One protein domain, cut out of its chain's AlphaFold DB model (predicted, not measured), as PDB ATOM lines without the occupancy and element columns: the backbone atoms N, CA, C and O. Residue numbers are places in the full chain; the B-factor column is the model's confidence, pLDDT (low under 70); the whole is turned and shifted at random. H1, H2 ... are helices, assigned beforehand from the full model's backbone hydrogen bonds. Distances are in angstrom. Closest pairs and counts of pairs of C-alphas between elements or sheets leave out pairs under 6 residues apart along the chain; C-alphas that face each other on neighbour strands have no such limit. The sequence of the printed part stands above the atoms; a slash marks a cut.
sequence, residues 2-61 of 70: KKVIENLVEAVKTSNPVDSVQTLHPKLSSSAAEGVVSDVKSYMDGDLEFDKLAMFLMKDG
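This is residues 2 to 61 of the 70 residues of an uncharacterized protein of Chloroflexi bacterium (UniProt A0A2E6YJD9). Two helical hairpins are packed crosswise: H1 and H2 cross the longest helix, H3, one after the other along its length, while H4 folds back side by side with H3. The 60 printed residues hold four named helices, H1 to H4 in chain order, and no named strand; the class is all helix. The whole is compact and rounded, with a radius of gyration of the C-alphas of 10.2 A and spans of 24 by 24 by 20 A.

H1, residues 2 to 12, and H2, residues 17 to 24, touch as a helical hairpin, running opposite ways at a steep tilt of 43 degrees; their closest C-alphas, of Ala 11 and Ser 20, are 5.2 A apart. The hub is H3, residues 30 to 45, which touches the three other helices. Its residues 37 to 44 alone touch H1, about perpendicular at 76 degrees, with the closest C-alphas, of Val 12 and Val 37, 6.0 A apart. Its residues 30 to 37 alone touch H2, at 72 degrees, only just about perpendicular; the closest C-alphas, of Val 18 and Ala 33, are 5.5 A apart. H4, residues 50 to 59, touches residues 36 to 43 of H3 alone, and the two form a helical hairpin, opposite ways at a shallow tilt of 9 degrees; the closest C-alphas, of Asp 39 and Leu 53, are 6.4 A apart. H1 and H4 are near each other, and H2 and H4 are apart. In H1, H2, H3 and H4 every O i to N i+4 pair is within hydrogen-bond range.

H1 begins at C-alpha 2 (239.574, 244.266, 221.277) and is 15.5 A long from first to last C-alpha. H2 is 10.6 A long. H3 is 22.4 A long, from C-alpha 30 (233.348, 257.237, 203.228). H4 is 14.4 A long and ends at C-alpha 59 (226.334, 246.638, 212.353).

The two C-alphas farthest apart, of Lys 27 and Gly 46, are 27.2 A apart. The printed part has no cut, and its three links between helices are tight. Mean pLDDT of the printed part is 87.1; residue 61 alone is under 70.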
ATOM      1  N   LYS A   2     238.686 243.295 220.591       75.25
ATOM      2  CA  LYS A   2     239.574 244.266 221.277       75.25
ATOM      3  C   LYS A   2     240.676 244.837 220.360       75.25
ATOM      4  O   LYS A   2     240.827 246.049 220.284       75.25
ATOM      5  N   LYS A   3     241.334 243.974 219.574       81.62
ATOM      6  CA  LYS A   3     242.348 244.366 218.575       81.62
ATOM      7  C   LYS A   3     241.813 245.246 217.438       81.62
ATOM      8  O   LYS A   3     242.534 246.094 216.937       81.62
ATOM      9  N   VAL A   4     240.558 245.052 217.022       83.25
ATOM     10  CA  VAL A   4     239.938 245.860 215.954       83.25
ATOM     11  C   VAL A   4     239.786 247.300 216.428       83.25
ATOM     12  O   VAL A   4     240.179 248.225 215.731       83.25
ATOM     13  N   ILE A   5     239.285 247.484 217.651       84.12
ATOM     14  CA  ILE A   5     239.137 248.809 218.257       84.12
ATOM     15  C   ILE A   5     240.504 249.463 218.493       84.12
ATOM     16  O   ILE A   5     240.651 250.647 218.216       84.12
ATOM     17  N   GLU A   6     241.517 248.710 218.930       87.81
ATOM     18  CA  GLU A   6     242.891 249.225 219.071       87.81
ATOM     19  C   GLU A   6     243.448 249.746 217.732       87.81
ATOM     20  O   GLU A   6     243.899 250.889 217.668       87.81
ATOM     21  N   ASN A   7     243.316 248.976 216.647       88.69
ATOM     22  CA  ASN A   7     243.753 249.398 215.311       88.69
ATOM     23  C   ASN A   7     242.979 250.626 214.801       88.69
ATOM     24  O   ASN A   7     243.557 251.514 214.173       88.69
ATOM     25  N   LEU A   8     241.673 250.701 215.074       89.12
ATOM     26  CA  LEU A   8     240.851 251.860 214.720       89.12
ATOM     27  C   LEU A   8     241.260 253.107 215.511       89.12
ATOM     28  O   LEU A   8     241.340 254.190 214.940       89.12
ATOM     29  N   VAL A   9     241.576 252.969 216.801       91.38
ATOM     30  CA  VAL A   9     242.107 254.064 217.626       91.38
ATOM     31  C   VAL A   9     243.435 254.575 217.065       91.38
ATOM     32  O   VAL A   9     243.655 255.784 217.022       91.38
ATOM     33  N   GLU A  10     244.321 253.688 216.610       93.25
ATOM     34  CA  GLU A  10     245.562 254.096 215.943       93.25
ATOM     35  C   GLU A  10     245.293 254.814 214.617       93.25
ATOM     36  O   GLU A  10     245.858 255.882 214.377       93.25
ATOM     37  N   ALA A  11     244.375 254.297 213.796       90.44
ATOM     38  CA  ALA A  11     243.971 254.919 212.536       90.44
ATOM     39  C   ALA A  11     243.348 256.309 212.729       90.44
ATOM     40  O   ALA A  11     243.590 257.212 211.933       90.44
ATOM     41  N   VAL A  12     242.579 256.507 213.802       91.31
ATOM     42  CA  VAL A  12     241.902 257.774 214.111       91.31
ATOM     43  C   VAL A  12     242.858 258.845 214.648       91.31
ATOM     44  O   VAL A  12     242.572 260.037 214.528       91.31
ATOM     45  N   LYS A  13     244.014 258.446 215.190       91.44
ATOM     46  CA  LYS A  13     245.076 259.365 215.635       91.44
ATOM     47  C   LYS A  13     245.922 259.924 214.486       91.44
ATOM     48  O   LYS A  13     246.754 260.798 214.729       91.44
ATOM     49  N   THR A  14     245.761 259.421 213.262       90.38
ATOM     50  CA  THR A  14     246.515 259.913 212.102       90.38
ATOM     51  C   THR A  14     245.962 261.247 211.589       90.38
ATOM     52  O   THR A  14     244.887 261.704 211.976       90.38
ATOM     53  N   SER A  15     246.699 261.887 210.679       83.25
ATOM     54  CA  SER A  15     246.278 263.122 210.013       83.25
ATOM     55  C   SER A  15     245.102 262.941 209.041       83.25
ATOM     56  O   SER A  15     244.411 263.919 208.773       83.25
ATOM     57  N   ASN A  16     244.843 261.718 208.554       90.38
ATOM     58  CA  ASN A  16     243.742 261.387 207.636       90.38
ATOM     59  C   ASN A  16     242.952 260.178 208.175       90.38
ATOM     60  O   ASN A  16     243.146 259.045 207.716       90.38
ATOM     61  N   PRO A  17     242.082 260.384 209.178       89.75
ATOM     62  CA  PRO A  17     241.465 259.285 209.916       89.75
ATOM     63  C   PRO A  17     240.439 258.494 209.090       89.75
ATOM     64  O   PRO A  17     240.375 257.277 209.224       89.75
ATOM     65  N   VAL A  18     239.687 259.144 208.190       90.62
ATOM     66  CA  VAL A  18     238.707 258.467 207.312       90.62
ATOM     67  C   VAL A  18     239.419 257.523 206.341       90.62
ATOM     68  O   VAL A  18     239.123 256.331 206.329       90.62
ATOM     69  N   ASP A  19     240.426 258.019 205.616       92.06
ATOM     70  CA  ASP A  19     241.235 257.209 204.695       92.06
ATOM     71  C   ASP A  19     241.940 256.051 205.414       92.06
ATOM     72  O   ASP A  19     242.016 254.936 204.893       92.06
ATOM     73  N   SER A  20     242.431 256.285 206.635       92.00
ATOM     74  CA  SER A  20     243.083 255.251 207.448       92.00
ATOM     75  C   SER A  20     242.098 254.150 207.853       92.00
ATOM     76  O   SER A  20     242.409 252.966 207.730       92.00
ATOM     77  N   VAL A  21     240.885 254.520 208.270       90.06
ATOM     78  CA  VAL A  21     239.815 253.563 208.591       90.06
ATOM     79  C   VAL A  21     239.359 252.799 207.345       90.06
ATOM     80  O   VAL A  21     239.186 251.584 207.417       90.06
ATOM     81  N   GLN A  22     239.234 253.456 206.189       89.94
ATOM     82  CA  GLN A  22     238.920 252.784 204.922       89.94
ATOM     83  C   GLN A  22     240.062 251.882 204.441       89.94
ATOM     84  O   GLN A  22     239.807 250.853 203.829       89.94
ATOM     85  N   THR A  23     241.319 252.199 204.750       90.38
ATOM     86  CA  THR A  23     242.453 251.312 204.448       90.38
ATOM     87  C   THR A  23     242.371 250.020 205.262       90.38
ATOM     88  O   THR A  23     242.607 248.937 204.727       90.38
ATOM     89  N   LEU A  24     241.996 250.117 206.542       86.56
ATOM     90  CA  LEU A  24     241.765 248.947 207.396       86.56
ATOM     91  C   LEU A  24     240.500 248.175 206.991       86.56
ATOM     92  O   LEU A  24     240.469 246.948 207.064       86.56
ATOM     93  N   HIS A  25     239.466 248.891 206.544       85.94
ATOM     94  CA  HIS A  25     238.155 248.342 206.207       85.94
ATOM     95  C   HIS A  25     237.646 248.899 204.864       85.94
ATOM     96  O   HIS A  25     236.721 249.712 204.836       85.94
ATOM     97  N   PRO A  26     238.181 248.422 203.722       84.06
ATOM     98  CA  PRO A  26     237.914 248.997 202.393       84.06
ATOM     99  C   PRO A  26     236.480 248.811 201.897       84.06
ATOM    100  O   PRO A  26     236.080 249.397 200.895       84.06
ATOM    101  N   LYS A  27     235.687 247.995 202.596       82.75
ATOM    102  CA  LYS A  27     234.254 247.815 202.336       82.75
ATOM    103  C   LYS A  27     233.405 248.964 202.884       82.75
ATOM    104  O   LYS A  27     232.245 249.081 202.495       82.75
ATOM    105  N   LEU A  28     233.954 249.786 203.780       84.12
ATOM    106  CA  LEU A  28     233.255 250.951 204.303       84.12
ATOM    107  C   LEU A  28     233.176 252.039 203.236       84.12
ATOM    108  O   LEU A  28     234.181 252.443 202.645       84.12
ATOM    109  N   SER A  29     231.969 252.564 203.040       87.25
ATOM    110  CA  SER A  29     231.799 253.839 202.350       87.25
ATOM    111  C   SER A  29     232.449 254.961 203.164       87.25
ATOM    112  O   SER A  29     232.628 254.831 204.378       87.25
ATOM    113  N   SER A  30     232.759 256.089 202.526       87.75
ATOM    114  CA  SER A  30     233.348 257.237 203.228       87.75
ATOM    115  C   SER A  30     232.453 257.731 204.369       87.75
ATOM    116  O   SER A  30     232.951 258.009 205.451       87.75
ATOM    117  N   SER A  31     231.127 257.716 204.185       87.81
ATOM    118  CA  SER A  31     230.173 258.089 205.238       87.81
ATOM    119  C   SER A  31     230.164 257.106 206.418       87.81
ATOM    120  O   SER A  31     230.090 257.532 207.568       87.81
ATOM    121  N   ALA A  32     230.282 255.798 206.163       86.88
ATOM    122  CA  ALA A  32     230.379 254.812 207.239       86.88
ATOM    123  C   ALA A  32     231.717 254.932 207.986       86.88
ATOM    124  O   ALA A  32     231.753 254.872 209.211       86.88
ATOM    125  N   ALA A  33     232.815 255.169 207.260       88.75
ATOM    126  CA  ALA A  33     234.125 255.411 207.851       88.75
ATOM    127  C   ALA A  33     234.162 256.702 208.688       88.75
ATOM    128  O   ALA A  33     234.737 256.697 209.769       88.75
ATOM    129  N   GLU A  34     233.505 257.780 208.254       91.06
ATOM    130  CA  GLU A  34     233.313 258.991 209.065       91.06
ATOM    131  C   GLU A  34     232.559 258.700 210.370       91.06
ATOM    132  O   GLU A  34     232.974 259.174 211.429       91.06
ATOM    133  N   GLY A  35     231.509 257.873 210.310       89.31
ATOM    134  CA  GLY A  35     230.796 257.393 211.496       89.31
ATOM    135  C   GLY A  35     231.714 256.630 212.455       89.31
ATOM    136  O   GLY A  35     231.799 256.977 213.629       89.31
ATOM    137  N   VAL A  36     232.496 255.673 211.937       89.75
ATOM    138  CA  VAL A  36     233.506 254.935 212.721       89.75
ATOM    139  C   VAL A  36     234.519 255.883 213.360       89.75
ATOM    140  O   VAL A  36     234.822 255.745 214.540       89.75
ATOM    141  N   VAL A  37     235.042 256.859 212.612       92.62
ATOM    142  CA  VAL A  37     235.997 257.841 213.143       92.62
ATOM    143  C   VAL A  37     235.370 258.649 214.278       92.62
ATOM    144  O   VAL A  37     236.020 258.851 215.302       92.62
ATOM    145  N   SER A  38     234.129 259.108 214.109       92.50
ATOM    146  CA  SER A  38     233.401 259.863 215.133       92.50
ATOM    147  C   SER A  38     233.208 259.035 216.402       92.50
ATOM    148  O   SER A  38     233.572 259.480 217.486       92.50
ATOM    149  N   ASP A  39     232.718 257.806 216.267       90.50
ATOM    150  CA  ASP A  39     232.413 256.939 217.406       90.50
ATOM    151  C   ASP A  39     233.679 256.497 218.148       90.50
ATOM    152  O   ASP A  39     233.711 256.458 219.378       90.50
ATOM    153  N   VAL A  40     234.764 256.223 217.419       91.94
ATOM    154  CA  VAL A  40     236.068 255.912 218.018       91.94
ATOM    155  C   VAL A  40     236.630 257.123 218.768       91.94
ATOM    156  O   VAL A  40     237.186 256.940 219.850       91.94
ATOM    157  N   LYS A  41     236.454 258.353 218.259       92.62
ATOM    158  CA  LYS A  41     236.829 259.573 218.999       92.62
ATOM    159  C   LYS A  41     236.021 259.710 220.283       92.62
ATOM    160  O   LYS A  41     236.620 259.838 221.343       92.62
ATOM    161  N   SER A  42     234.699 259.565 220.216       92.12
ATOM    162  CA  SER A  42     233.848 259.595 221.411       92.12
ATOM    163  C   SER A  42     234.231 258.515 222.427       92.12
ATOM    164  O   SER A  42     234.187 258.760 223.628       92.12
ATOM    165  N   TYR A  43     234.660 257.332 221.979       91.56
ATOM    166  CA  TYR A  43     235.187 256.297 222.872       91.56
ATOM    167  C   TYR A  43     236.517 256.702 223.523       91.56
ATOM    168  O   TYR A  43     236.711 256.479 224.717       91.56
ATOM    169  N   MET A  44     237.428 257.321 222.766       90.62
ATOM    170  CA  MET A  44     238.699 257.830 223.295       90.62
ATOM    171  C   MET A  44     238.507 258.958 224.314       90.62
ATOM    172  O   MET A  44     239.261 259.024 225.283       90.62
ATOM    173  N   ASP A  45     237.502 259.805 224.102       93.38
ATOM    174  CA  ASP A  45     237.147 260.911 224.995       93.38
ATOM    175  C   ASP A  45     236.363 260.433 226.238       93.38
ATOM    176  O   ASP A  45     236.212 261.176 227.206       93.38
ATOM    177  N   GLY A  46     235.920 259.170 226.252       89.56
ATOM    178  CA  GLY A  46     235.146 258.567 227.342       89.56
ATOM    179  C   GLY A  46     233.639 258.842 227.278       89.56
ATOM    180  O   GLY A  46     232.908 258.415 228.170       89.56
ATOM    181  N   ASP A  47     233.169 259.506 226.220       91.12
ATOM    182  CA  ASP A  47     231.756 259.806 225.965       91.12
ATOM    183  C   ASP A  47     230.978 258.590 225.430       91.12
ATOM    184  O   ASP A  47     229.753 258.510 225.559       91.12
ATOM    185  N   LEU A  48     231.681 257.621 224.830       89.19
ATOM    186  CA  LEU A  48     231.108 256.377 224.318       89.19
ATOM    187  C   LEU A  48     231.689 255.159 225.042       89.19
ATOM    188  O   LEU A  48     232.897 255.007 225.180       89.19
ATOM    189  N   GLU A  49     230.817 254.245 225.462       90.75
ATOM    190  CA  GLU A  49     231.219 252.985 226.093       90.75
ATOM    191  C   GLU A  49     231.653 251.943 225.055       90.75
ATOM    192  O   GLU A  49     231.118 251.887 223.943       90.75
ATOM    193  N   PHE A  50     232.568 251.054 225.457       83.62
ATOM    194  CA  PHE A  50     233.093 249.977 224.609       83.62
ATOM    195  C   PHE A  50     231.987 249.151 223.938       83.62
ATOM    196  O   PHE A  50     232.073 248.879 222.744       83.62
ATOM    197  N   ASP A  51     230.931 248.787 224.670       84.12
ATOM    198  CA  ASP A  51     229.856 247.937 224.142       84.12
ATOM    199  C   ASP A  51     229.042 248.630 223.038       84.12
ATOM    200  O   ASP A  51     228.617 247.987 222.077       84.12
ATOM    201  N   LYS A  52     228.869 249.955 223.126       84.31
ATOM    202  CA  LYS A  52     228.168 250.741 222.099       84.31
ATOM    203  C   LYS A  52     229.011 250.867 220.836       84.31
ATOM    204  O   LYS A  52     228.497 250.628 219.744       84.31
ATOM    205  N   LEU A  53     230.307 251.151 221.000       85.62
ATOM    206  CA  LEU A  53     231.262 251.128 219.893       85.62
ATOM    207  C   LEU A  53     231.278 249.742 219.240       85.62
ATOM    208  O   LEU A  53     231.208 249.615 218.021       85.62
ATOM    209  N   ALA A  54     231.305 248.683 220.046       84.44
ATOM    210  CA  ALA A  54     231.340 247.327 219.540       84.44
ATOM    211  C   ALA A  54     230.100 246.969 218.712       84.44
ATOM    212  O   ALA A  54     230.229 246.386 217.635       84.44
ATOM    213  N   MET A  55     228.914 247.361 219.177       83.75
ATOM    214  CA  MET A  55     227.658 247.124 218.470       83.75
ATOM    215  C   MET A  55     227.584 247.883 217.138       83.75
ATOM    216  O   MET A  55     227.120 247.323 216.144       83.75
ATOM    217  N   PHE A  56     228.071 249.126 217.100       79.12
ATOM    218  CA  PHE A  56     228.162 249.921 215.874       79.12
ATOM    219  C   PHE A  56     229.054 249.232 214.833       79.12
ATOM    220  O   PHE A  56     228.605 248.893 213.740       79.12
ATOM    221  N   LEU A  57     230.280 248.871 215.221       81.50
ATOM    222  CA  LEU A  57     231.232 248.200 214.331       81.50
ATOM    223  C   LEU A  57     230.719 246.839 213.818       81.50
ATOM    224  O   LEU A  57     231.021 246.436 212.693       81.50
ATOM    225  N   MET A  58     229.926 246.119 214.617       80.44
ATOM    226  CA  MET A  58     229.263 244.889 214.170       80.44
ATOM    227  C   MET A  58     228.173 245.161 213.124       80.44
ATOM    228  O   MET A  58     228.049 244.399 212.165       80.44
ATOM    229  N   LYS A  59     227.407 246.248 213.276       75.69
ATOM    230  CA  LYS A  59     226.334 246.638 212.353       75.69
ATOM    231  C   LYS A  59     226.871 247.125 211.006       75.69
ATOM    232  O   LYS A  59     226.316 246.759 209.974       75.69
ATOM    233  N   ASP A  60     227.968 247.877 211.013       70.44
ATOM    234  CA  ASP A  60     228.607 248.403 209.797       70.44
ATOM    235  C   ASP A  60     229.537 247.390 209.108       70.44
ATOM    236  O   ASP A  60     230.261 247.716 208.169       70.44
ATOM    237  N   GLY A  61     229.514 246.127 209.549       64.50
ATOM    238  CA  GLY A  61     230.245 245.030 208.912       64.50
ATOM    239  C   GLY A  61     231.761 245.070 209.126       64.50
ATOM    240  O   GLY A  61     232.477 244.279 208.516       64.50
TER     241      GLY A  61